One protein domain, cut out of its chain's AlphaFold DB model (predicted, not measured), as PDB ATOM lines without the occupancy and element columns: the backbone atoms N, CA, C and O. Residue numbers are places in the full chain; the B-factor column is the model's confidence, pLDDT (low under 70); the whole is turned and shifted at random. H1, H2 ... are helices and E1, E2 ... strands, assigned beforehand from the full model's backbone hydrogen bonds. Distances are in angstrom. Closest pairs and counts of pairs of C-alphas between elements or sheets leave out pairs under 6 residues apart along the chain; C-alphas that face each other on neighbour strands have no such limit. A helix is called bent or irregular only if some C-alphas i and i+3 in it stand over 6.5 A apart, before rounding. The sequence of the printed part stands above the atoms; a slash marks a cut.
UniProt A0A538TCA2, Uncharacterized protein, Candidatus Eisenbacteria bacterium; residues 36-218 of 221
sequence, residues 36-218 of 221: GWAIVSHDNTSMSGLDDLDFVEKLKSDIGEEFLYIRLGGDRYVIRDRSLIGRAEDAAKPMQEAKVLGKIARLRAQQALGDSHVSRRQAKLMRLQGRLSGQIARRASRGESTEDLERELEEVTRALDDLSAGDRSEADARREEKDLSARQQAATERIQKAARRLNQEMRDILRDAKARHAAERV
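What this domain is: This is residues 36 to 218 of the 221 residues of an uncharacterized protein of Candidatus Eisenbacteria bacterium (UniProt A0A538TCA2). A small five-stranded sheet makes a head at one end of a long rod, and a loose bundle of H2b, H3, H4 and H5 reaches away from it; H5 runs most of the length and crosses one face of the sheet with its last part. H2a packs on that same face, and H1 covers the opposite face. The printed part has 183 residues with five named helices and five named strands, in the order E1 E2 H1 E3 E4 H2 H3 H4 H5 E5; the sheet, E2 E1 E3 E4 E5, is antiparallel. The class is mixed, helices and strands; the whole is loose, with a radius of gyration of the C-alphas of 20.0 A and spans of 65 by 29 by 25 A.

How they stand to each other: The sheet runs E2, residues 44 to 48, E1, 36 to 41, E3, 66 to 72, E4, 75 to 79, and E5, 215 to 217. Within hydrogen-bond range are N 39 and O 46 of E1 and E2, 2.8 A, N 69 and O 38 of E3 and E1, 2.8 A, N 77 and O 70 of E4 and E3, 2.8 A, and N 78 and O 216 of E4 and E5, 2.9 A. H1, residues 53 to 63, is on one face at a height of 9.5 A over the sheet; E2, H1 and E3 form a split strand-helix-strand unit, its two strands running the same way with E1 between them, with a left-handed crossover. H2, residues 82 to 111, was assigned as one helix by its hydrogen bonds but is bent, C-alphas 91 and 94 being 7.2 A apart; its arms H2a, 82 to 91, and H2b, 94 to 111, stand at a steep tilt of 51 degrees. H2a and H5, residues 170 to 211, are on the opposite face from H1, at heights of 9.1 A and 12.0 A, across the strands: three layers, with helices on both faces. They touch at a shallow tilt of 18 degrees, opposite ways, the closest C-alphas being those of Ala 91 and Leu 198, 5.6 A. H3, residues 117 to 141, is the hub. It touches H2b, closest C-alphas Ala 109 and Ala 123, 4.9 A; H4, residues 147 to 167, Gln 129 and Leu 153, 5.9 A; and H5, Ser 141 and Ala 195, 6.3 A. H2b, H3, H4 and H5 form an up-and-down bundle, each running against the one before. H4 is irregular, C-alphas 164 and 167 being 7.6 A apart, with 15 of 17 O i to N i+4 pairs within hydrogen-bond range; in H1, H2a, H2b, H3 and H5 every such pair is.

Where its parts are: E1 begins at C-alpha 36, (-26.932, 0.903, 8.506). H3 is 36.7 A long, H4 32.5 A and H2b 26.0 A. H5 is 61.4 A long, from C-alpha 170 at (-67.700, 21.045, 19.231) to C-alpha 211 at (-20.764, -6.833, -8.793).

The domain as a whole: The two C-alphas farthest apart, Ser 169 and His 213, are 65.1 A apart. The printed part has no cut, and its links are tight. Residues 166 to 172, of which 170 to 172 belong to H5, stand free. The mean pLDDT of the printed part is 82.1, with 35 residues under 70, among them 100 to 117 and 164 to 174.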
ATOM      1  N   GLY A  36     -27.377  -0.446   8.195       93.00
ATOM      2  CA  GLY A  36     -26.932   0.903   8.506       93.00
ATOM      3  C   GLY A  36     -26.281   1.540   7.286       93.00
ATOM      4  O   GLY A  36     -25.629   0.857   6.501       93.00
ATOM      5  N   TRP A  37     -26.438   2.843   7.101       95.06
ATOM      6  CA  TRP A  37     -25.775   3.555   6.011       95.06
ATOM      7  C   TRP A  37     -25.484   5.009   6.372       95.06
ATOM      8  O   TRP A  37     -26.200   5.622   7.169       95.06
ATOM      9  N   ALA A  38     -24.443   5.561   5.754       95.19
ATOM     10  CA  ALA A  38     -24.133   6.985   5.752       95.19
ATOM     11  C   ALA A  38     -23.729   7.428   4.346       95.19
ATOM     12  O   ALA A  38     -22.859   6.832   3.722       95.19
ATOM     13  N   ILE A  39     -24.362   8.489   3.870       95.50
ATOM     14  CA  ILE A  39     -23.971   9.233   2.680       95.50
ATOM     15  C   ILE A  39     -23.178  10.436   3.182       95.50
ATOM     16  O   ILE A  39     -23.749  11.303   3.854       95.50
ATOM     17  N   VAL A  40     -21.883  10.461   2.890       94.44
ATOM     18  CA  VAL A  40     -20.973  11.557   3.228       94.44
ATOM     19  C   VAL A  40     -20.662  12.310   1.942       94.44
ATOM     20  O   VAL A  40     -20.197  11.714   0.972       94.44
ATOM     21  N   SER A  41     -20.966  13.604   1.927       88.88
ATOM     22  CA  SER A  41     -20.788  14.481   0.772       88.88
ATOM     23  C   SER A  41     -20.412  15.871   1.269       88.88
ATOM     24  O   SER A  41     -21.290  16.587   1.734       88.88
ATOM     25  N   HIS A  42     -19.123  16.224   1.225       81.88
ATOM     26  CA  HIS A  42     -18.525  17.521   1.597       81.88
ATOM     27  C   HIS A  42     -19.181  18.178   2.838       81.88
ATOM     28  O   HIS A  42     -18.793  17.906   3.979       81.88
ATOM     29  N   ASP A  43     -20.231  18.978   2.625       77.19
ATOM     30  CA  ASP A  43     -20.932  19.767   3.646       77.19
ATOM     31  C   ASP A  43     -22.096  19.046   4.350       77.19
ATOM     32  O   ASP A  43     -22.702  19.581   5.283       77.19
ATOM     33  N   ASN A  44     -22.468  17.849   3.900       82.06
ATOM     34  CA  ASN A  44     -23.642  17.137   4.379       82.06
ATOM     35  C   ASN A  44     -23.340  15.666   4.669       82.06
ATOM     36  O   ASN A  44     -22.694  14.953   3.905       82.06
ATOM     37  N   THR A  45     -23.870  15.187   5.790       87.06
ATOM     38  CA  THR A  45     -23.870  13.768   6.129       87.06
ATOM     39  C   THR A  45     -25.290  13.335   6.456       87.06
ATOM     40  O   THR A  45     -25.934  13.846   7.379       87.06
ATOM     41  N   SER A  46     -25.795  12.380   5.679       88.62
ATOM     42  CA  SER A  46     -27.104  11.764   5.883       88.62
ATOM     43  C   SER A  46     -26.902  10.315   6.287       88.62
ATOM     44  O   SER A  46     -26.238   9.579   5.574       88.62
ATOM     45  N   MET A  47     -27.481   9.884   7.402       88.56
ATOM     46  CA  MET A  47     -27.270   8.532   7.918       88.56
ATOM     47  C   MET A  47     -28.524   7.944   8.554       88.56
ATOM     48  O   MET A  47     -29.402   8.676   9.025       88.56
ATOM     49  N   SER A  48     -28.581   6.617   8.594       85.50
ATOM     50  CA  SER A  48     -29.631   5.841   9.249       85.50
ATOM     51  C   SER A  48     -29.071   4.511   9.737       85.50
ATOM     52  O   SER A  48     -28.213   3.930   9.080       85.50
ATOM     53  N   GLY A  49     -29.567   4.017  10.875       79.62
ATOM     54  CA  GLY A  49     -29.178   2.701  11.393       79.62
ATOM     55  C   GLY A  49     -27.691   2.592  11.740       79.62
ATOM     56  O   GLY A  49     -27.115   1.518  11.629       79.62
ATOM     57  N   LEU A  50     -27.040   3.693  12.119       80.62
ATOM     58  CA  LEU A  50     -25.655   3.681  12.582       80.62
ATOM     59  C   LEU A  50     -25.606   3.995  14.068       80.62
ATOM     60  O   LEU A  50     -26.100   5.036  14.497       80.62
ATOM     61  N   ASP A  51     -25.000   3.086  14.822       77.00
ATOM     62  CA  ASP A  51     -24.729   3.272  16.249       77.00
ATOM     63  C   ASP A  51     -23.282   3.746  16.491       77.00
ATOM     64  O   ASP A  51     -22.950   4.178  17.586       77.00
ATOM     65  N   ASP A  52     -22.444   3.711  15.450       72.44
ATOM     66  CA  ASP A  52     -21.014   4.025  15.490       72.44
ATOM     67  C   ASP A  52     -20.708   5.233  14.593       72.44
ATOM     68  O   ASP A  52     -20.324   5.110  13.426       72.44
ATOM     69  N   LEU A  53     -21.005   6.419  15.126       81.94
ATOM     70  CA  LEU A  53     -20.759   7.697  14.455       81.94
ATOM     71  C   LEU A  53     -19.256   7.969  14.320       81.94
ATOM     72  O   LEU A  53     -18.805   8.457  13.285       81.94
ATOM     73  N   ASP A  54     -18.498   7.615  15.356       86.81
ATOM     74  CA  ASP A  54     -17.063   7.872  15.457       86.81
ATOM     75  C   ASP A  54     -16.298   7.165  14.333       86.81
ATOM     76  O   ASP A  54     -15.372   7.735  13.752       86.81
ATOM     77  N   PHE A  55     -16.733   5.963  13.944       87.56
ATOM     78  CA  PHE A  55     -16.160   5.267  12.795       87.56
ATOM     79  C   PHE A  55     -16.392   5.993  11.465       87.56
ATOM     80  O   PHE A  55     -15.488   6.047  10.633       87.56
ATOM     81  N   VAL A  56     -17.572   6.585  11.246       89.62
ATOM     82  CA  VAL A  56     -17.846   7.356  10.018       89.62
ATOM     83  C   VAL A  56     -17.005   8.633   9.974       89.62
ATOM     84  O   VAL A  56     -16.471   8.968   8.917       89.62
ATOM     85  N   GLU A  57     -16.829   9.314  11.107       89.88
ATOM     86  CA  GLU A  57     -15.955  10.494  11.211       89.88
ATOM     87  C   GLU A  57     -14.477  10.138  10.987       89.88
ATOM     88  O   GLU A  57     -13.739  10.857  10.304       89.88
ATOM     89  N   LYS A  58     -14.044   8.976  11.490       90.38
ATOM     90  CA  LYS A  58     -12.714   8.440  11.198       90.38
ATOM     91  C   LYS A  58     -12.545   8.159   9.705       90.38
ATOM     92  O   LYS A  58     -11.571   8.616   9.117       90.38
ATOM     93  N   LEU A  59     -13.513   7.489   9.070       91.50
ATOM     94  CA  LEU A  59     -13.497   7.278   7.618       91.50
ATOM     95  C   LEU A  59     -13.412   8.610   6.867       91.50
ATOM     96  O   LEU A  59     -12.591   8.743   5.965       91.50
ATOM     97  N   LYS A  60     -14.177   9.629   7.272       91.12
ATOM     98  CA  LYS A  60     -14.087  10.964   6.667       91.12
ATOM     99  C   LYS A  60     -12.664  11.532   6.707       91.12
ATOM    100  O   LYS A  60     -12.203  12.101   5.719       91.12
ATOM    101  N   SER A  61     -11.957  11.323   7.814       89.88
ATOM    102  CA  SER A  61     -10.560  11.751   7.978       89.88
ATOM    103  C   SER A  61      -9.578  10.929   7.132       89.88
ATOM    104  O   SER A  61      -8.639  11.487   6.571       89.88
ATOM    105  N   ASP A  62      -9.803   9.617   7.019       90.94
ATOM    106  CA  ASP A  62      -8.868   8.676   6.387       90.94
ATOM    107  C   ASP A  62      -8.993   8.632   4.854       90.94
ATOM    108  O   ASP A  62      -7.993   8.501   4.144       90.94
ATOM    109  N   ILE A  63     -10.219   8.697   4.325       89.12
ATOM    110  CA  ILE A  63     -10.511   8.435   2.904       89.12
ATOM    111  C   ILE A  63     -11.148   9.614   2.159       89.12
ATOM    112  O   ILE A  63     -11.337   9.517   0.942       89.12
ATOM    113  N   GLY A  64     -11.424  10.722   2.852       89.56
ATOM    114  CA  GLY A  64     -11.967  11.958   2.289       89.56
ATOM    115  C   GLY A  64     -13.467  12.147   2.528       89.56
ATOM    116  O   GLY A  64     -14.112  11.391   3.247       89.56
ATOM    117  N   GLU A  65     -14.039  13.184   1.914       88.88
ATOM    118  CA  GLU A  65     -15.375  13.695   2.263       88.88
ATOM    119  C   GLU A  65     -16.500  13.291   1.293       88.88
ATOM    120  O   GLU A  65     -17.599  13.837   1.367       88.88
ATOM    121  N   GLU A  66     -16.254  12.358   0.372       95.06
ATOM    122  CA  GLU A  66     -17.249  11.900  -0.610       95.06
ATOM    123  C   GLU A  66     -17.263  10.366  -0.674       95.06
ATOM    124  O   GLU A  66     -16.450   9.745  -1.363       95.06
ATOM    125  N   PHE A  67     -18.168   9.737   0.080       96.62
ATOM    126  CA  PHE A  67     -18.342   8.285   0.068       96.62
ATOM    127  C   PHE A  67     -19.715   7.851   0.586       96.62
ATOM    128  O   PHE A  67     -20.372   8.524   1.382       96.62
ATOM    129  N   LEU A  68     -20.126   6.660   0.161       97.12
ATOM    130  CA  LEU A  68     -21.255   5.933   0.719       97.12
ATOM    131  C   LEU A  68     -20.732   4.796   1.593       97.12
ATOM    132  O   LEU A  68     -20.059   3.881   1.120       97.12
ATOM    133  N   TYR A  69     -21.068   4.846   2.872       96.50
ATOM    134  CA  TYR A  69     -20.838   3.772   3.821       96.50
ATOM    135  C   TYR A  69     -22.106   2.935   3.980       96.50
ATOM    136  O   TYR A  69     -23.188   3.484   4.202       96.50
ATOM    137  N   ILE A  70     -21.979   1.611   3.892       95.75
ATOM    138  CA  ILE A  70     -23.073   0.667   4.138       95.75
ATOM    139  C   ILE A  70     -22.587  -0.430   5.082       95.75
ATOM    140  O   ILE A  70     -21.635  -1.151   4.784       95.75
ATOM    141  N   ARG A  71     -23.303  -0.598   6.190       93.56
ATOM    142  CA  ARG A  71     -23.228  -1.753   7.077       93.56
ATOM    143  C   ARG A  71     -24.408  -2.669   6.785       93.56
ATOM    144  O   ARG A  71     -25.555  -2.244   6.901       93.56
ATOM    145  N   LEU A  72     -24.127  -3.915   6.427       92.00
ATOM    146  CA  LEU A  72     -25.137  -4.958   6.297       92.00
ATOM    147  C   LEU A  72     -24.753  -6.124   7.208       92.00
ATOM    148  O   LEU A  72     -23.799  -6.857   6.949       92.00
ATOM    149  N   GLY A  73     -25.486  -6.230   8.305       88.81
ATOM    150  CA  GLY A  73     -25.166  -7.058   9.448       88.81
ATOM    151  C   GLY A  73     -23.780  -6.787  10.024       88.81
ATOM    152  O   GLY A  73     -23.509  -5.685  10.516       88.81
ATOM    153  N   GLY A  74     -22.903  -7.792   9.981       87.12
ATOM    154  CA  GLY A  74     -21.511  -7.669  10.428       87.12
ATOM    155  C   GLY A  74     -20.564  -7.071   9.382       87.12
ATOM    156  O   GLY A  74     -19.467  -6.630   9.724       87.12
ATOM    157  N   ASP A  75     -20.971  -7.033   8.111       91.81
ATOM    158  CA  ASP A  75     -20.120  -6.538   7.038       91.81
ATOM    159  C   ASP A  75     -20.268  -5.032   6.843       91.81
ATOM    160  O   ASP A  75     -21.363  -4.469   6.897       91.81
ATOM    161  N   ARG A  76     -19.137  -4.385   6.569       93.38
ATOM    162  CA  ARG A  76     -19.019  -2.941   6.406       93.38
ATOM    163  C   ARG A  76     -18.332  -2.642   5.084       93.38
ATOM    164  O   ARG A  76     -17.303  -3.241   4.767       93.38
ATOM    165  N   TYR A  77     -18.905  -1.721   4.323       96.00
ATOM    166  CA  TYR A  77     -18.433  -1.369   2.993       96.00
ATOM    167  C   TYR A  77     -18.352   0.138   2.820       96.00
ATOM    168  O   TYR A  77     -19.236   0.871   3.263       96.00
ATOM    169  N   VAL A  78     -17.318   0.569   2.109       97.00
ATOM    170  CA  VAL A  78     -17.172   1.921   1.581       97.00
ATOM    171  C   VAL A  78     -17.282   1.852   0.062       97.00
ATOM    172  O   VAL A  78     -16.667   1.009  -0.588       97.00
ATOM    173  N   ILE A  79     -18.075   2.755  -0.503       97.94
ATOM    174  CA  ILE A  79     -18.297   2.900  -1.939       97.94
ATOM    175  C   ILE A  79     -17.943   4.341  -2.312       97.94
ATOM    176  O   ILE A  79     -18.528   5.282  -1.779       97.94
ATOM    177  N   ARG A  80     -16.989   4.507  -3.235       96.88
ATOM    178  CA  ARG A  80     -16.519   5.820  -3.732       96.88
ATOM    179  C   ARG A  80     -16.973   6.125  -5.164       96.88
ATOM    180  O   ARG A  80     -16.609   7.143  -5.742       96.88
ATOM    181  N   ASP A  81     -17.747   5.222  -5.763       96.62
ATOM    182  CA  ASP A  81     -18.304   5.412  -7.100       96.62
ATOM    183  C   ASP A  81     -19.353   6.532  -7.069       96.62
ATOM    184  O   ASP A  81     -20.431   6.380  -6.489       96.62
ATOM    185  N   ARG A  82     -19.043   7.650  -7.733       95.38
ATOM    186  CA  ARG A  82     -19.908   8.837  -7.786       95.38
ATOM    187  C   ARG A  82     -21.305   8.556  -8.325       95.38
ATOM    188  O   ARG A  82     -22.265   9.168  -7.866       95.38
ATOM    189  N   SER A  83     -21.447   7.633  -9.278       96.62
ATOM    190  CA  SER A  83     -22.760   7.292  -9.836       96.62
ATOM    191  C   SER A  83     -23.640   6.583  -8.806       96.62
ATOM    192  O   SER A  83     -24.844   6.835  -8.738       96.62
ATOM    193  N   LEU A  84     -23.040   5.740  -7.963       97.38
ATOM    194  CA  LEU A  84     -23.739   5.044  -6.885       97.38
ATOM    195  C   LEU A  84     -24.036   5.975  -5.704       97.38
ATOM    196  O   LEU A  84     -25.121   5.891  -5.130       97.38
ATOM    197  N   ILE A  85     -23.118   6.891  -5.382       96.25
ATOM    198  CA  ILE A  85     -23.328   7.922  -4.355       96.25
ATOM    199  C   ILE A  85     -24.488   8.842  -4.755       96.25
ATOM    200  O   ILE A  85     -25.426   8.996  -3.976       96.25
ATOM    201  N   GLY A  86     -24.497   9.362  -5.987       95.56
ATOM    202  CA  GLY A  86     -25.596  10.203  -6.476       95.56
ATOM    203  C   GLY A  86     -26.950   9.485  -6.445       95.56
ATOM    204  O   GLY A  86     -27.963  10.065  -6.061       95.56
ATOM    205  N   ARG A  87     -26.970   8.178  -6.742       96.94
ATOM    206  CA  ARG A  87     -28.183   7.350  -6.636       96.94
ATOM    207  C   ARG A  87     -28.678   7.223  -5.190       96.94
ATOM    208  O   ARG A  87     -29.885   7.284  -4.951       96.94
ATOM    209  N   ALA A  88     -27.765   7.078  -4.228       96.25
ATOM    210  CA  ALA A  88     -28.093   7.072  -2.803       96.25
ATOM    211  C   ALA A  88     -28.630   8.434  -2.330       96.25
ATOM    212  O   ALA A  88     -29.622   8.482  -1.598       96.25
ATOM    213  N   GLU A  89     -28.016   9.537  -2.770       94.69
ATOM    214  CA  GLU A  89     -28.476  10.901  -2.482       94.69
ATOM    215  C   GLU A  89     -29.893  11.135  -3.014       94.69
ATOM    216  O   GLU A  89     -30.768  11.579  -2.265       94.69
ATOM    217  N   ASP A  90     -30.147  10.769  -4.272       94.62
ATOM    218  CA  ASP A  90     -31.461  10.885  -4.906       94.62
ATOM    219  C   ASP A  90     -32.534  10.093  -4.156       94.62
ATOM    220  O   ASP A  90     -33.632  10.601  -3.907       94.62
ATOM    221  N   ALA A  91     -32.209   8.870  -3.734       94.00
ATOM    222  CA  ALA A  91     -33.113   8.040  -2.948       94.00
ATOM    223  C   ALA A  91     -33.398   8.630  -1.556       94.00
ATOM    224  O   ALA A  91     -34.486   8.427  -1.007       94.00
ATOM    225  N   ALA A  92     -32.441   9.366  -0.979       91.94
ATOM    226  CA  ALA A  92     -32.559   9.968   0.345       91.94
ATOM    227  C   ALA A  92     -33.339  11.297   0.359       91.94
ATOM    228  O   ALA A  92     -33.817  11.694   1.429       91.94
ATOM    229  N   LYS A  93     -33.522  11.966  -0.791       90.12
ATOM    230  CA  LYS A  93     -34.216  13.269  -0.898       90.12
ATOM    231  C   LYS A  93     -35.566  13.326  -0.161       90.12
ATOM    232  O   LYS A  93     -35.722  14.215   0.679       90.12
ATOM    233  N   PRO A  94     -36.505  12.368  -0.334       85.44
ATOM    234  CA  PRO A  94     -37.804  12.433   0.347       85.44
ATOM    235  C   PRO A  94     -37.688  12.409   1.880       85.44
ATOM    236  O   PRO A  94     -38.468  13.042   2.591       85.44
ATOM    237  N   MET A  95     -36.690  11.694   2.409       83.88
ATOM    238  CA  MET A  95     -36.435  11.633   3.850       83.88
ATOM    239  C   MET A  95     -35.804  12.924   4.380       83.88
ATOM    240  O   MET A  95     -36.106  13.346   5.501       83.88
ATOM    241  N   GLN A  96     -34.953  13.577   3.588       81.50
ATOM    242  CA  GLN A  96     -34.384  14.878   3.942       81.50
ATOM    243  C   GLN A  96     -35.471  15.958   4.003       81.50
ATOM    244  O   GLN A  96     -35.533  16.704   4.984       81.50
ATOM    245  N   GLU A  97     -36.376  15.986   3.024       76.12
ATOM    246  CA  GLU A  97     -37.534  16.890   3.008       76.12
ATOM    247  C   GLU A  97     -38.422  16.693   4.245       76.12
ATOM    248  O   GLU A  97     -38.751  17.657   4.943       76.12
ATOM    249  N   ALA A  98     -38.729  15.439   4.599       76.06
ATOM    250  CA  ALA A  98     -39.493  15.121   5.806       76.06
ATOM    251  C   ALA A  98     -38.799  15.623   7.091       76.06
ATOM    252  O   ALA A  98     -39.444  16.178   7.986       76.06
ATOM    253  N   LYS A  99     -37.467  15.498   7.175       74.81
ATOM    254  CA  LYS A  99     -36.672  16.011   8.305       74.81
ATOM    255  C   LYS A  99     -36.725  17.541   8.396       74.81
ATOM    256  O   LYS A  99     -36.797  18.080   9.503       74.81
ATOM    257  N   VAL A 100     -36.705  18.243   7.261       69.25
ATOM    258  CA  VAL A 100     -36.850  19.708   7.203       69.25
ATOM    259  C   VAL A 100     -38.233  20.134   7.695       69.25
ATOM    260  O   VAL A 100     -38.322  21.018   8.550       69.25
ATOM    261  N   LEU A 101     -39.299  19.465   7.250       63.91
ATOM    262  CA  LEU A 101     -40.660  19.736   7.727       63.91
ATOM    263  C   LEU A 101     -40.782  19.546   9.247       63.91
ATOM    264  O   LEU A 101     -41.340  20.407   9.932       63.91
ATOM    265  N   GLY A 102     -40.170  18.494   9.797       68.88
ATOM    266  CA  GLY A 102     -40.100  18.285  11.248       68.88
ATOM    267  C   GLY A 102     -39.369  19.411  11.995       68.88
ATOM    268  O   GLY A 102     -39.805  19.835  13.068       68.88
ATOM    269  N   LYS A 103     -38.284  19.958  11.425       69.56
ATOM    270  CA  LYS A 103     -37.586  21.129  11.992       69.56
ATOM    271  C   LYS A 103     -38.459  22.387  11.965       69.56
ATOM    272  O   LYS A 103     -38.489  23.109  12.959       69.56
ATOM    273  N   ILE A 104     -39.184  22.636  10.873       58.94
ATOM    274  CA  ILE A 104     -40.096  23.787  10.751       58.94
ATOM    275  C   ILE A 104     -41.224  23.690  11.782       58.94
ATOM    276  O   ILE A 104     -41.512  24.677  12.460       58.94
ATOM    277  N   ALA A 105     -41.814  22.506  11.963       63.97
ATOM    278  CA  ALA A 105     -42.818  22.273  13.001       63.97
ATOM    279  C   ALA A 105     -42.265  22.594  14.402       63.97
ATOM    280  O   ALA A 105     -42.901  23.306  15.178       63.97
ATOM    281  N   ARG A 106     -41.030  22.165  14.698       64.62
ATOM    282  CA  ARG A 106     -40.345  22.488  15.960       64.62
ATOM    283  C   ARG A 106     -40.080  23.988  16.136       64.62
ATOM    284  O   ARG A 106     -40.212  24.487  17.250       64.62
ATOM    285  N   LEU A 107     -39.697  24.703  15.079       61.62
ATOM    286  CA  LEU A 107     -39.475  26.154  15.132       61.62
ATOM    287  C   LEU A 107     -40.788  26.913  15.354       61.62
ATOM    288  O   LEU A 107     -40.835  27.805  16.195       61.62
ATOM    289  N   ARG A 108     -41.878  26.506  14.691       58.66
ATOM    290  CA  ARG A 108     -43.221  27.054  14.948       58.66
ATOM    291  C   ARG A 108     -43.667  26.810  16.389       58.66
ATOM    292  O   ARG A 108     -44.180  27.725  17.021       58.66
ATOM    293  N   ALA A 109     -43.383  25.630  16.939       60.16
ATOM    294  CA  ALA A 109     -43.619  25.334  18.352       60.16
ATOM    295  C   ALA A 109     -42.847  26.260  19.300       60.16
ATOM    296  O   ALA A 109     -43.336  26.610  20.369       60.16
ATOM    297  N   GLN A 110     -41.620  26.636  18.928       61.25
ATOM    298  CA  GLN A 110     -40.811  27.586  19.691       61.25
ATOM    299  C   GLN A 110     -41.322  29.024  19.549       61.25
ATOM    300  O   GLN A 110     -41.274  29.764  20.519       61.25
ATOM    301  N   GLN A 111     -41.836  29.421  18.385       55.16
ATOM    302  CA  GLN A 111     -42.407  30.758  18.169       55.16
ATOM    303  C   GLN A 111     -43.788  30.927  18.814       55.16
ATOM    304  O   GLN A 111     -44.123  32.020  19.257       55.16
ATOM    305  N   ALA A 112     -44.562  29.847  18.936       58.22
ATOM    306  CA  ALA A 112     -45.832  29.833  19.663       58.22
ATOM    307  C   ALA A 112     -45.669  29.987  21.190       58.22
ATOM    308  O   ALA A 112     -46.671  30.064  21.900       58.22
ATOM    309  N   LEU A 113     -44.428  30.061  21.704       48.47
ATOM    310  CA  LEU A 113     -44.103  30.447  23.081       48.47
ATOM    311  C   LEU A 113     -44.394  31.945  23.318       48.47
ATOM    312  O   LEU A 113     -43.487  32.735  23.553       48.47
ATOM    313  N   GLY A 114     -45.668  32.333  23.273       53.00
ATOM    314  CA  GLY A 114     -46.170  33.491  24.011       53.00
ATOM    315  C   GLY A 114     -46.354  33.146  25.495       53.00
ATOM    316  O   GLY A 114     -46.399  31.971  25.861       53.00
ATOM    317  N   ASP A 115     -46.476  34.155  26.359       50.66
ATOM    318  CA  ASP A 115     -46.442  34.052  27.834       50.66
ATOM    319  C   ASP A 115     -47.605  33.287  28.508       50.66
ATOM    320  O   ASP A 115     -47.758  33.308  29.730       50.66
ATOM    321  N   SER A 116     -48.421  32.558  27.749       64.31
ATOM    322  CA  SER A 116     -49.536  31.794  28.303       64.31
ATOM    323  C   SER A 116     -49.112  30.387  28.758       64.31
ATOM    324  O   SER A 116     -48.279  29.711  28.144       64.31
ATOM    325  N   HIS A 117     -49.726  29.890  29.836       67.75
ATOM    326  CA  HIS A 117     -49.574  28.495  30.278       67.75
ATOM    327  C   HIS A 117     -49.935  27.485  29.168       67.75
ATOM    328  O   HIS A 117     -49.331  26.412  29.086       67.75
ATOM    329  N   VAL A 118     -50.876  27.852  28.289       70.00
ATOM    330  CA  VAL A 118     -51.322  27.066  27.128       70.00
ATOM    331  C   VAL A 118     -50.200  26.942  26.094       70.00
ATOM    332  O   VAL A 118     -49.839  25.828  25.717       70.00
ATOM    333  N   SER A 119     -49.549  28.051  25.742       68.50
ATOM    334  CA  SER A 119     -48.400  28.099  24.827       68.50
ATOM    335  C   SER A 119     -47.227  27.230  25.299       68.50
ATOM    336  O   SER A 119     -46.631  26.488  24.516       68.50
ATOM    337  N   ARG A 120     -46.910  27.251  26.603       76.31
ATOM    338  CA  ARG A 120     -45.844  26.402  27.176       76.31
ATOM    339  C   ARG A 120     -46.188  24.913  27.095       76.31
ATOM    340  O   ARG A 120     -45.317  24.096  26.782       76.31
ATOM    341  N   ARG A 121     -47.449  24.552  27.361       80.50
ATOM    342  CA  ARG A 121     -47.929  23.164  27.265       80.50
ATOM    343  C   ARG A 121     -47.928  22.678  25.814       80.50
ATOM    344  O   ARG A 121     -47.408  21.594  25.552       80.50
ATOM    345  N   GLN A 122     -48.396  23.505  24.882       78.69
ATOM    346  CA  GLN A 122     -48.376  23.229  23.445       78.69
ATOM    347  C   GLN A 122     -46.944  23.008  22.935       78.69
ATOM    348  O   GLN A 122     -46.657  21.997  22.294       78.69
ATOM    349  N   ALA A 123     -46.000  23.878  23.306       77.25
ATOM    350  CA  ALA A 123     -44.600  23.725  22.918       77.25
ATOM    351  C   ALA A 123     -43.958  22.440  23.476       77.25
ATOM    352  O   ALA A 123     -43.151  21.803  22.790       77.25
ATOM    353  N   LYS A 124     -44.304  22.031  24.706       84.62
ATOM    354  CA  LYS A 124     -43.838  20.761  25.290       84.62
ATOM    355  C   LYS A 124     -44.350  19.562  24.486       84.62
ATOM    356  O   LYS A 124     -43.556  18.675  24.173       84.62
ATOM    357  N   LEU A 125     -45.631  19.560  24.126       82.25
ATOM    358  CA  LEU A 125     -46.244  18.491  23.338       82.25
ATOM    359  C   LEU A 125     -45.677  18.431  21.914       82.25
ATOM    360  O   LEU A 125     -45.272  17.363  21.476       82.25
ATOM    361  N   MET A 126     -45.497  19.563  21.231       77.75
ATOM    362  CA  MET A 126     -44.870  19.592  19.899       77.75
ATOM    363  C   MET A 126     -43.416  19.082  19.909       77.75
ATOM    364  O   MET A 126     -42.979  18.395  18.985       77.75
ATOM    365  N   ARG A 127     -42.640  19.371  20.966       81.06
ATOM    366  CA  ARG A 127     -41.289  18.794  21.133       81.06
ATOM    367  C   ARG A 127     -41.341  17.281  21.310       81.06
ATOM    368  O   ARG A 127     -40.497  16.579  20.753       81.06
ATOM    369  N   LEU A 128     -42.303  16.798  22.094       82.62
ATOM    370  CA  LEU A 128     -42.514  15.374  22.311       82.62
ATOM    371  C   LEU A 128     -42.930  14.675  21.008       82.62
ATOM    372  O   LEU A 128     -42.313  13.674  20.656       82.62
ATOM    373  N   GLN A 129     -43.849  15.270  20.245       82.31
ATOM    374  CA  GLN A 129     -44.280  14.806  18.926       82.31
ATOM    375  C   GLN A 129     -43.079  14.626  17.985       82.31
ATOM    376  O   GLN A 129     -42.838  13.535  17.475       82.31
ATOM    377  N   GLY A 130     -42.237  15.658  17.843       73.69
ATOM    378  CA  GLY A 130     -41.035  15.577  17.005       73.69
ATOM    379  C   GLY A 130     -40.019  14.527  17.480       73.69
ATOM    380  O   GLY A 130     -39.371  13.874  16.660       73.69
ATOM    381  N   ARG A 131     -39.884  14.328  18.801       83.81
ATOM    382  CA  ARG A 131     -39.030  13.275  19.372       83.81
ATOM    383  C   ARG A 131     -39.551  11.883  19.010       83.81
ATOM    384  O   ARG A 131     -38.749  11.059  18.573       83.81
ATOM    385  N   LEU A 132     -40.854  11.647  19.164       79.25
ATOM    386  CA  LEU A 132     -41.511  10.376  18.850       79.25
ATOM    387  C   LEU A 132     -41.417  10.055  17.360       79.25
ATOM    388  O   LEU A 132     -40.937   8.983  17.009       79.25
ATOM    389  N   SER A 133     -41.712  11.013  16.475       74.06
ATOM    390  CA  SER A 133     -41.537  10.833  15.026       74.06
ATOM    391  C   SER A 133     -40.098  10.458  14.649       74.06
ATOM    392  O   SER A 133     -39.876   9.574  13.821       74.06
ATOM    393  N   GLY A 134     -39.096  11.075  15.288       74.62
ATOM    394  CA  GLY A 134     -37.691  10.717  15.079       74.62
ATOM    395  C   GLY A 134     -37.308   9.336  15.629       74.62
ATOM    396  O   GLY A 134     -36.379   8.711  15.119       74.62
ATOM    397  N   GLN A 135     -37.979   8.848  16.675       80.19
ATOM    398  CA  GLN A 135     -37.793   7.481  17.174       80.19
ATOM    399  C   GLN A 135     -38.482   6.456  16.264       80.19
ATOM    400  O   GLN A 135     -37.843   5.470  15.918       80.19
ATOM    401  N   ILE A 136     -39.705   6.730  15.797       76.81
ATOM    402  CA  ILE A 136     -40.437   5.897  14.827       76.81
ATOM    403  C   ILE A 136     -39.610   5.721  13.557       76.81
ATOM    404  O   ILE A 136     -39.381   4.596  13.132       76.81
ATOM    405  N   ALA A 137     -39.095   6.813  12.984       70.12
ATOM    406  CA  ALA A 137     -38.275   6.744  11.776       70.12
ATOM    407  C   ALA A 137     -37.020   5.873  11.965       70.12
ATOM    408  O   ALA A 137     -36.662   5.112  11.069       70.12
ATOM    409  N   ARG A 138     -36.375   5.958  13.138       77.00
ATOM    410  CA  ARG A 138     -35.212   5.129  13.479       77.00
ATOM    411  C   ARG A 138     -35.579   3.662  13.694       77.00
ATOM    412  O   ARG A 138     -34.903   2.802  13.155       77.00
ATOM    413  N   ARG A 139     -36.648   3.356  14.431       84.00
ATOM    414  CA  ARG A 139     -37.102   1.968  14.631       84.00
ATOM    415  C   ARG A 139     -37.547   1.325  13.320       84.00
ATOM    416  O   ARG A 139     -37.097   0.235  12.984       84.00
ATOM    417  N   ALA A 140     -38.333   2.048  12.526       70.94
ATOM    418  CA  ALA A 140     -38.775   1.598  11.213       70.94
ATOM    419  C   ALA A 140     -37.596   1.318  10.269       70.94
ATOM    420  O   ALA A 140     -37.641   0.348   9.514       70.94
ATOM    421  N   SER A 141     -36.529   2.129  10.310       67.88
ATOM    422  CA  SER A 141     -35.351   1.885   9.471       67.88
ATOM    423  C   SER A 141     -34.568   0.637   9.879       67.88
ATOM    424  O   SER A 141     -33.953   0.016   9.015       67.88
ATOM    425  N   ARG A 142     -34.652   0.238  11.153       77.88
ATOM    426  CA  ARG A 142     -34.090  -1.005  11.695       77.88
ATOM    427  C   ARG A 142     -35.023  -2.216  11.569       77.88
ATOM    428  O   ARG A 142     -34.641  -3.310  11.962       77.88
ATOM    429  N   GLY A 143     -36.236  -2.041  11.041       71.56
ATOM    430  CA  GLY A 143     -37.248  -3.105  10.981       71.56
ATOM    431  C   GLY A 143     -37.857  -3.467  12.342       71.56
ATOM    432  O   GLY A 143     -38.489  -4.510  12.475       71.56
ATOM    433  N   GLU A 144     -37.672  -2.619  13.352       82.25
ATOM    434  CA  GLU A 144     -38.246  -2.792  14.684       82.25
ATOM    435  C   GLU A 144     -39.716  -2.339  14.715       82.25
ATOM    436  O   GLU A 144     -40.133  -1.474  13.938       82.25
ATOM    437  N   SER A 145     -40.497  -2.877  15.659       87.06
ATOM    438  CA  SER A 145     -41.878  -2.432  15.876       87.06
ATOM    439  C   SER A 145     -41.941  -0.969  16.338       87.06
ATOM    440  O   SER A 145     -41.227  -0.540  17.257       87.06
ATOM    441  N   THR A 146     -42.831  -0.205  15.706       87.00
ATOM    442  CA  THR A 146     -43.117   1.205  16.005       87.00
ATOM    443  C   THR A 146     -44.435   1.409  16.743       87.00
ATOM    444  O   THR A 146     -44.712   2.536  17.143       87.00
ATOM    445  N   GLU A 147     -45.211   0.349  16.973       87.69
ATOM    446  CA  GLU A 147     -46.613   0.435  17.396       87.69
ATOM    447  C   GLU A 147     -46.798   1.218  18.706       87.69
ATOM    448  O   GLU A 147     -47.635   2.111  18.795       87.69
ATOM    449  N   ASP A 148     -45.955   0.964  19.711       91.38
ATOM    450  CA  ASP A 148     -46.012   1.677  20.994       91.38
ATOM    451  C   ASP A 148     -45.737   3.181  20.835       91.38
ATOM    452  O   ASP A 148     -46.407   4.013  21.444       91.38
ATOM    453  N   LEU A 149     -44.760   3.531  19.990       83.81
ATOM    454  CA  LEU A 149     -44.383   4.922  19.726       83.81
ATOM    455  C   LEU A 149     -45.447   5.644  18.900       83.81
ATOM    456  O   LEU A 149     -45.627   6.849  19.054       83.81
ATOM    457  N   GLU A 150     -46.129   4.922  18.013       78.25
ATOM    458  CA  GLU A 150     -47.254   5.429  17.232       78.25
ATOM    459  C   GLU A 150     -48.458   5.715  18.132       78.25
ATOM    460  O   GLU A 150     -49.037   6.794  18.013       78.25
ATOM    461  N   ARG A 151     -48.766   4.832  19.095       88.25
ATOM    462  CA  ARG A 151     -49.806   5.089  20.110       88.25
ATOM    463  C   ARG A 151     -49.472   6.309  20.972       88.25
ATOM    464  O   ARG A 151     -50.329   7.168  21.162       88.25
ATOM    465  N   GLU A 152     -48.227   6.438  21.436       89.62
ATOM    466  CA  GLU A 152     -47.798   7.618  22.208       89.62
ATOM    467  C   GLU A 152     -47.839   8.901  21.353       89.62
ATOM    468  O   GLU A 152     -48.237   9.964  21.829       89.62
ATOM    469  N   LEU A 153     -47.465   8.819  20.069       84.19
ATOM    470  CA  LEU A 153     -47.546   9.949  19.141       84.19
ATOM    471  C   LEU A 153     -48.997  10.405  18.953       84.19
ATOM    472  O   LEU A 153     -49.258  11.609  18.936       84.19
ATOM    473  N   GLU A 154     -49.924   9.456  18.846       82.56
ATOM    474  CA  GLU A 154     -51.355   9.723  18.731       82.56
ATOM    475  C   GLU A 154     -51.902  10.435  19.978       82.56
ATOM    476  O   GLU A 154     -52.591  11.448  19.854       82.56
ATOM    477  N   GLU A 155     -51.540   9.984  21.183       88.12
ATOM    478  CA  GLU A 155     -51.929  10.644  22.440       88.12
ATOM    479  C   GLU A 155     -51.429  12.094  22.518       88.12
ATOM    480  O   GLU A 155     -52.161  12.999  22.932       88.12
ATOM    481  N   VAL A 156     -50.188  12.338  22.089       84.00
ATOM    482  CA  VAL A 156     -49.589  13.680  22.071       84.00
ATOM    483  C   VAL A 156     -50.277  14.587  21.057       84.00
ATOM    484  O   VAL A 156     -50.473  15.770  21.347       84.00
ATOM    485  N   THR A 157     -50.652  14.050  19.895       78.44
ATOM    486  CA  THR A 157     -51.467  14.768  18.911       78.44
ATOM    487  C   THR A 157     -52.822  15.148  19.503       78.44
ATOM    488  O   THR A 157     -53.158  16.328  19.470       78.44
ATOM    489  N   ARG A 158     -53.562  14.206  20.110       81.25
ATOM    490  CA  ARG A 158     -54.874  14.513  20.713       81.25
ATOM    491  C   ARG A 158     -54.764  15.625  21.756       81.25
ATOM    492  O   ARG A 158     -55.535  16.574  21.744       81.25
ATOM    493  N   ALA A 159     -53.726  15.580  22.592       83.69
ATOM    494  CA  ALA A 159     -53.478  16.627  23.579       83.69
ATOM    495  C   ALA A 159     -53.145  18.003  22.958       83.69
ATOM    496  O   ALA A 159     -53.378  19.029  23.601       83.69
ATOM    497  N   LEU A 160     -52.560  18.051  21.754       78.81
ATOM    498  CA  LEU A 160     -52.353  19.298  21.005       78.81
ATOM    499  C   LEU A 160     -53.664  19.829  20.432       78.81
ATOM    500  O   LEU A 160     -53.898  21.038  20.486       78.81
ATOM    501  N   ASP A 161     -54.509  18.942  19.923       73.25
ATOM    502  CA  ASP A 161     -55.805  19.295  19.348       73.25
ATOM    503  C   ASP A 161     -56.761  19.811  20.437       73.25
ATOM    504  O   ASP A 161     -57.337  20.888  20.279       73.25
ATOM    505  N   ASP A 162     -56.800  19.161  21.605       80.00
ATOM    506  CA  ASP A 162     -57.557  19.615  22.785       80.00
ATOM    507  C   ASP A 162     -57.159  21.032  23.228       80.00
ATOM    508  O   ASP A 162     -58.004  21.848  23.595       80.00
ATOM    509  N   LEU A 163     -55.860  21.358  23.178       76.06
ATOM    510  CA  LEU A 163     -55.372  22.709  23.491       76.06
ATOM    511  C   LEU A 163     -55.771  23.743  22.432       76.06
ATOM    512  O   LEU A 163     -55.810  24.934  22.737       76.06
ATOM    513  N   SER A 164     -56.043  23.297  21.207       66.19
ATOM    514  CA  SER A 164     -56.416  24.139  20.064       66.19
ATOM    515  C   SER A 164     -57.930  24.367  19.976       66.19
ATOM    516  O   SER A 164     -58.371  25.356  19.390       66.19
ATOM    517  N   ALA A 165     -58.727  23.470  20.565       66.75
ATOM    518  CA  ALA A 165     -60.186  23.465  20.494       66.75
ATOM    519  C   ALA A 165     -60.881  24.503  21.399       66.75
ATOM    520  O   ALA A 165     -62.087  24.701  21.268       66.75
ATOM    521  N   GLY A 166     -60.144  25.200  22.275       59.47
ATOM    522  CA  GLY A 166     -60.685  26.106  23.302       59.47
ATOM    523  C   GLY A 166     -61.539  27.295  22.826       59.47
ATOM    524  O   GLY A 166     -62.140  27.947  23.670       59.47
ATOM    525  N   ASP A 167     -61.637  27.552  21.516       54.97
ATOM    526  CA  ASP A 167     -62.395  28.671  20.922       54.97
ATOM    527  C   ASP A 167     -63.410  28.245  19.833       54.97
ATOM    528  O   ASP A 167     -63.963  29.097  19.132       54.97
ATOM    529  N   ARG A 168     -63.666  26.940  19.625       58.72
ATOM    530  CA  ARG A 168     -64.474  26.451  18.482       58.72
ATOM    531  C   ARG A 168     -65.691  25.641  18.913       58.72
ATOM    532  O   ARG A 168     -65.696  25.009  19.963       58.72
ATOM    533  N   SER A 169     -66.734  25.646  18.077       63.78
ATOM    534  CA  SER A 169     -67.902  24.789  18.301       63.78
ATOM    535  C   SER A 169     -67.480  23.313  18.260       63.78
ATOM    536  O   SER A 169     -66.651  22.922  17.433       63.78
ATOM    537  N   GLU A 170     -68.052  22.474  19.129       60.47
ATOM    538  CA  GLU A 170     -67.700  21.045  19.231       60.47
ATOM    539  C   GLU A 170     -67.826  20.288  17.894       60.47
ATOM    540  O   GLU A 170     -67.114  19.313  17.655       60.47
ATOM    541  N   ALA A 171     -68.725  20.725  17.006       68.25
ATOM    542  CA  ALA A 171     -68.932  20.104  15.701       68.25
ATOM    543  C   ALA A 171     -67.798  20.416  14.708       68.25
ATOM    544  O   ALA A 171     -67.413  19.543  13.925       68.25
ATOM    545  N   ASP A 172     -67.253  21.633  14.757       69.75
ATOM    546  CA  ASP A 172     -66.124  22.044  13.918       69.75
ATOM    547  C   ASP A 172     -64.823  21.416  14.425       69.75
ATOM    548  O   ASP A 172     -64.061  20.867  13.628       69.75
ATOM    549  N   ALA A 173     -64.639  21.375  15.752       65.56
ATOM    550  CA  ALA A 173     -63.493  20.733  16.391       65.56
ATOM    551  C   ALA A 173     -63.377  19.242  16.017       65.56
ATOM    552  O   ALA A 173     -62.318  18.797  15.581       65.56
ATOM    553  N   ARG A 174     -64.479  18.475  16.070       69.62
ATOM    554  CA  ARG A 174     -64.478  17.040  15.705       69.62
ATOM    555  C   ARG A 174     -64.195  16.779  14.223       69.62
ATOM    556  O   ARG A 174     -63.606  15.756  13.871       69.62
ATOM    557  N   ARG A 175     -64.663  17.655  13.325       73.50
ATOM    558  CA  ARG A 175     -64.395  17.522  11.879       73.50
ATOM    559  C   ARG A 175     -62.928  17.786  11.569       73.50
ATOM    560  O   ARG A 175     -62.339  17.064  10.768       73.50
ATOM    561  N   GLU A 176     -62.364  18.794  12.214       69.25
ATOM    562  CA  GLU A 176     -60.965  19.164  12.062       69.25
ATOM    563  C   GLU A 176     -60.025  18.124  12.673       69.25
ATOM    564  O   GLU A 176     -59.075  17.728  12.006       69.25
ATOM    565  N   GLU A 177     -60.339  17.588  13.855       65.62
ATOM    566  CA  GLU A 177     -59.606  16.474  14.476       65.62
ATOM    567  C   GLU A 177     -59.534  15.261  13.534       65.62
ATOM    568  O   GLU A 177     -58.464  14.694  13.300       65.62
ATOM    569  N   LYS A 178     -60.660  14.893  12.909       73.44
ATOM    570  CA  LYS A 178     -60.702  13.771  11.962       73.44
ATOM    571  C   LYS A 178     -59.847  14.024  10.716       73.44
ATOM    572  O   LYS A 178     -59.167  13.111  10.249       73.44
ATOM    573  N   ASP A 179     -59.886  15.238  10.167       74.50
ATOM    574  CA  ASP A 179     -59.081  15.613   8.998       74.50
ATOM    575  C   ASP A 179     -57.583  15.680   9.345       74.50
ATOM    576  O   ASP A 179     -56.742  15.180   8.595       74.50
ATOM    577  N   LEU A 180     -57.231  16.216  10.517       70.94
ATOM    578  CA  LEU A 180     -55.858  16.251  11.019       70.94
ATOM    579  C   LEU A 180     -55.305  14.846  11.255       70.94
ATOM    580  O   LEU A 180     -54.212  14.546  10.769       70.94
ATOM    581  N   SER A 181     -56.064  13.974  11.918       67.69
ATOM    582  CA  SER A 181     -55.682  12.578  12.149       67.69
ATOM    583  C   SER A 181     -55.452  11.831  10.828       67.69
ATOM    584  O   SER A 181     -54.388  11.239  10.621       67.69
ATOM    585  N   ALA A 182     -56.367  11.969   9.860       75.00
ATOM    586  CA  ALA A 182     -56.212  11.367   8.535       75.00
ATOM    587  C   ALA A 182     -54.964  11.882   7.793       75.00
ATOM    588  O   ALA A 182     -54.218  11.105   7.188       75.00
ATOM    589  N   ARG A 183     -54.694  13.193   7.857       73.81
ATOM    590  CA  ARG A 183     -53.492  13.798   7.261       73.81
ATOM    591  C   ARG A 183     -52.209  13.303   7.926       73.81
ATOM    592  O   ARG A 183     -51.217  13.091   7.227       73.81
ATOM    593  N   GLN A 184     -52.218  13.112   9.244       67.88
ATOM    594  CA  GLN A 184     -51.069  12.601   9.989       67.88
ATOM    595  C   GLN A 184     -50.777  11.145   9.651       67.88
ATOM    596  O   GLN A 184     -49.632  10.822   9.337       67.88
ATOM    597  N   GLN A 185     -51.798  10.289   9.642       72.69
ATOM    598  CA  GLN A 185     -51.635   8.888   9.268       72.69
ATOM    599  C   GLN A 185     -51.061   8.766   7.850       72.69
ATOM    600  O   GLN A 185     -50.041   8.105   7.648       72.69
ATOM    601  N   ALA A 186     -51.609   9.522   6.893       78.94
ATOM    602  CA  ALA A 186     -51.086   9.565   5.530       78.94
ATOM    603  C   ALA A 186     -49.633  10.080   5.454       78.94
ATOM    604  O   ALA A 186     -48.850   9.618   4.620       78.94
ATOM    605  N   ALA A 187     -49.246  11.040   6.300       76.62
ATOM    606  CA  ALA A 187     -47.869  11.528   6.369       76.62
ATOM    607  C   ALA A 187     -46.910  10.466   6.936       76.62
ATOM    608  O   ALA A 187     -45.847  10.234   6.354       76.62
ATOM    609  N   THR A 188     -47.295   9.786   8.016       75.25
ATOM    610  CA  THR A 188     -46.519   8.696   8.624       75.25
ATOM    611  C   THR A 188     -46.334   7.540   7.646       75.25
ATOM    612  O   THR A 188     -45.205   7.105   7.422       75.25
ATOM    613  N   GLU A 189     -47.404   7.107   6.978       82.12
ATOM    614  CA  GLU A 189     -47.349   6.060   5.951       82.12
ATOM    615  C   GLU A 189     -46.411   6.438   4.798       82.12
ATOM    616  O   GLU A 189     -45.609   5.615   4.344       82.12
ATOM    617  N   ARG A 190     -46.452   7.698   4.340       82.44
ATOM    618  CA  ARG A 190     -45.531   8.202   3.308       82.44
ATOM    619  C   ARG A 190     -44.076   8.137   3.761       82.44
ATOM    620  O   ARG A 190     -43.238   7.681   2.985       82.44
ATOM    621  N   ILE A 191     -43.778   8.547   4.995       82.00
ATOM    622  CA  ILE A 191     -42.420   8.498   5.558       82.00
ATOM    623  C   ILE A 191     -41.944   7.048   5.685       82.00
ATOM    624  O   ILE A 191     -40.840   6.731   5.249       82.00
ATOM    625  N   GLN A 192     -42.776   6.148   6.213       81.38
ATOM    626  CA  GLN A 192     -42.430   4.729   6.326       81.38
ATOM    627  C   GLN A 192     -42.170   4.100   4.954       81.38
ATOM    628  O   GLN A 192     -41.176   3.394   4.768       81.38
ATOM    629  N   LYS A 193     -43.025   4.385   3.967       86.88
ATOM    630  CA  LYS A 193     -42.846   3.905   2.593       86.88
ATOM    631  C   LYS A 193     -41.559   4.450   1.972       86.88
ATOM    632  O   LYS A 193     -40.843   3.692   1.317       86.88
ATOM    633  N   ALA A 194     -41.246   5.727   2.195       87.06
ATOM    634  CA  ALA A 194     -40.002   6.340   1.738       87.06
ATOM    635  C   ALA A 194     -38.775   5.690   2.394       87.06
ATOM    636  O   ALA A 194     -37.838   5.329   1.687       87.06
ATOM    637  N   ALA A 195     -38.805   5.454   3.708       86.00
ATOM    638  CA  ALA A 195     -37.726   4.788   4.435       86.00
ATOM    639  C   ALA A 195     -37.496   3.348   3.947       86.00
ATOM    640  O   ALA A 195     -36.357   2.957   3.695       86.00
ATOM    641  N   ARG A 196     -38.571   2.571   3.739       88.38
ATOM    642  CA  ARG A 196     -38.481   1.209   3.177       88.38
ATOM    643  C   ARG A 196     -37.872   1.219   1.778       88.38
ATOM    644  O   ARG A 196     -36.981   0.422   1.500       88.38
ATOM    645  N   ARG A 197     -38.320   2.138   0.916       91.19
ATOM    646  CA  ARG A 197     -37.777   2.293  -0.442       91.19
ATOM    647  C   ARG A 197     -36.299   2.677  -0.418       91.19
ATOM    648  O   ARG A 197     -35.528   2.096  -1.167       91.19
ATOM    649  N   LEU A 198     -35.908   3.603   0.454       93.62
ATOM    650  CA  LEU A 198     -34.516   4.011   0.629       93.62
ATOM    651  C   LEU A 198     -33.640   2.842   1.087       93.62
ATOM    652  O   LEU A 198     -32.600   2.586   0.494       93.62
ATOM    653  N   ASN A 199     -34.080   2.087   2.093       92.50
ATOM    654  CA  ASN A 199     -33.351   0.911   2.567       92.50
ATOM    655  C   ASN A 199     -33.213  -0.166   1.480       92.50
ATOM    656  O   ASN A 199     -32.155  -0.782   1.360       92.50
ATOM    657  N   GLN A 200     -34.260  -0.383   0.680       94.56
ATOM    658  CA  GLN A 200     -34.198  -1.284  -0.469       94.56
ATOM    659  C   GLN A 200     -33.164  -0.798  -1.494       94.56
ATOM    660  O   GLN A 200     -32.303  -1.571  -1.909       94.56
ATOM    661  N   GLU A 201     -33.185   0.494  -1.822       97.12
ATOM    662  CA  GLU A 201     -32.241   1.095  -2.762       97.12
ATOM    663  C   GLU A 201     -30.789   0.965  -2.283       97.12
ATOM    664  O   GLU A 201     -29.922   0.592  -3.065       97.12
ATOM    665  N   MET A 202     -30.514   1.171  -0.990       96.88
ATOM    666  CA  MET A 202     -29.170   0.979  -0.425       96.88
ATOM    667  C   MET A 202     -28.679  -0.466  -0.569       96.88
ATOM    668  O   MET A 202     -27.506  -0.699  -0.865       96.88
ATOM    669  N   ARG A 203     -29.566  -1.458  -0.404       96.31
ATOM    670  CA  ARG A 203     -29.219  -2.874  -0.623       96.31
ATOM    671  C   ARG A 203     -28.894  -3.152  -2.086       96.31
ATOM    672  O   ARG A 203     -27.942  -3.879  -2.366       96.31
ATOM    673  N   ASP A 204     -29.665  -2.577  -3.003       97.69
ATOM    674  CA  ASP A 204     -29.437  -2.736  -4.437       97.69
ATOM    675  C   ASP A 204     -28.153  -2.014  -4.884       97.69
ATOM    676  O   ASP A 204     -27.366  -2.590  -5.632       97.69
ATOM    677  N   ILE A 205     -27.858  -0.829  -4.337       98.12
ATOM    678  CA  ILE A 205     -26.582  -0.126  -4.544       98.12
ATOM    679  C   ILE A 205     -25.408  -0.976  -4.055       98.12
ATOM    680  O   ILE A 205     -24.426  -1.128  -4.779       98.12
ATOM    681  N   LEU A 206     -25.502  -1.569  -2.861       97.50
ATOM    682  CA  LEU A 206     -24.449  -2.449  -2.355       97.50
ATOM    683  C   LEU A 206     -24.246  -3.669  -3.263       97.50
ATOM    684  O   LEU A 206     -23.107  -4.069  -3.512       97.50
ATOM    685  N   ARG A 207     -25.335  -4.270  -3.761       97.62
ATOM    686  CA  ARG A 207     -25.265  -5.405  -4.692       97.62
ATOM    687  C   ARG A 207     -24.541  -5.012  -5.982       97.62
ATOM    688  O   ARG A 207     -23.624  -5.723  -6.391       97.62
ATOM    689  N   ASP A 208     -24.900  -3.875  -6.569       98.00
ATOM    690  CA  ASP A 208     -24.269  -3.358  -7.786       98.00
ATOM    691  C   ASP A 208     -22.795  -3.005  -7.556       98.00
ATOM    692  O   ASP A 208     -21.938  -3.353  -8.369       98.00
ATOM    693  N   ALA A 209     -22.481  -2.368  -6.426       97.94
ATOM    694  CA  ALA A 209     -21.114  -2.031  -6.051       97.94
ATOM    695  C   ALA A 209     -20.244  -3.288  -5.914       97.94
ATOM    696  O   ALA A 209     -19.126  -3.319  -6.423       97.94
ATOM    697  N   LYS A 210     -20.765  -4.354  -5.291       97.31
ATOM    698  CA  LYS A 210     -20.075  -5.650  -5.200       97.31
ATOM    699  C   LYS A 210     -19.845  -6.268  -6.578       97.31
ATOM    700  O   LYS A 210     -18.729  -6.693  -6.861       97.31
ATOM    701  N   ALA A 211     -20.864  -6.279  -7.439       97.50
ATOM    702  CA  ALA A 211     -20.764  -6.833  -8.793       97.50
ATOM    703  C   ALA A 211     -19.738  -6.092  -9.670       97.50
ATOM    704  O   ALA A 211     -19.121  -6.694 -10.542       97.50
ATOM    705  N   ARG A 212     -19.543  -4.793  -9.423       96.81
ATOM    706  CA  ARG A 212     -18.578  -3.938 -10.134       96.81
ATOM    707  C   ARG A 212     -17.213  -3.844  -9.450       96.81
ATOM    708  O   ARG A 212     -16.373  -3.082  -9.914       96.81
ATOM    709  N   HIS A 213     -16.999  -4.558  -8.344       96.31
ATOM    710  CA  HIS A 213     -15.809  -4.423  -7.493       96.31
ATOM    711  C   HIS A 213     -15.557  -2.986  -6.982       96.31
ATOM    712  O   HIS A 213     -14.428  -2.615  -6.682       96.31
ATOM    713  N   ALA A 214     -16.618  -2.184  -6.857       96.06
ATOM    714  CA  ALA A 214     -16.594  -0.817  -6.337       96.06
ATOM    715  C   ALA A 214     -16.887  -0.730  -4.824       96.06
ATOM    716  O   ALA A 214     -16.833   0.357  -4.250       96.06
ATOM    717  N   ALA A 215     -17.225  -1.855  -4.181       96.81
ATOM    718  CA  ALA A 215     -17.406  -1.952  -2.733       96.81
ATOM    719  C   ALA A 215     -16.113  -2.430  -2.056       96.81
ATOM    720  O   ALA A 215     -15.730  -3.595  -2.188       96.81
ATOM    721  N   GLU A 216     -15.477  -1.547  -1.293       96.62
ATOM    722  CA  GLU A 216     -14.303  -1.859  -0.478       96.62
ATOM    723  C   GLU A 216     -14.754  -2.291   0.921       96.62
ATOM    724  O   GLU A 216     -15.501  -1.572   1.586       96.62
ATOM    725  N   ARG A 217     -14.336  -3.478   1.374       95.50
ATOM    726  CA  ARG A 217     -14.659  -3.956   2.724       95.50
ATOM    727  C   ARG A 217     -13.743  -3.276   3.734       95.50
ATOM    728  O   ARG A 217     -12.527  -3.323   3.572       95.50
ATOM    729  N   VAL A 218     -14.320  -2.719   4.794       92.94
ATOM    730  CA  VAL A 218     -13.564  -2.092   5.886       92.94
ATOM    731  C   VAL A 218     -13.647  -2.942   7.158       92.94
ATOM    732  O   VAL A 218     -14.698  -3.539   7.418       92.94
TER     733      VAL A 218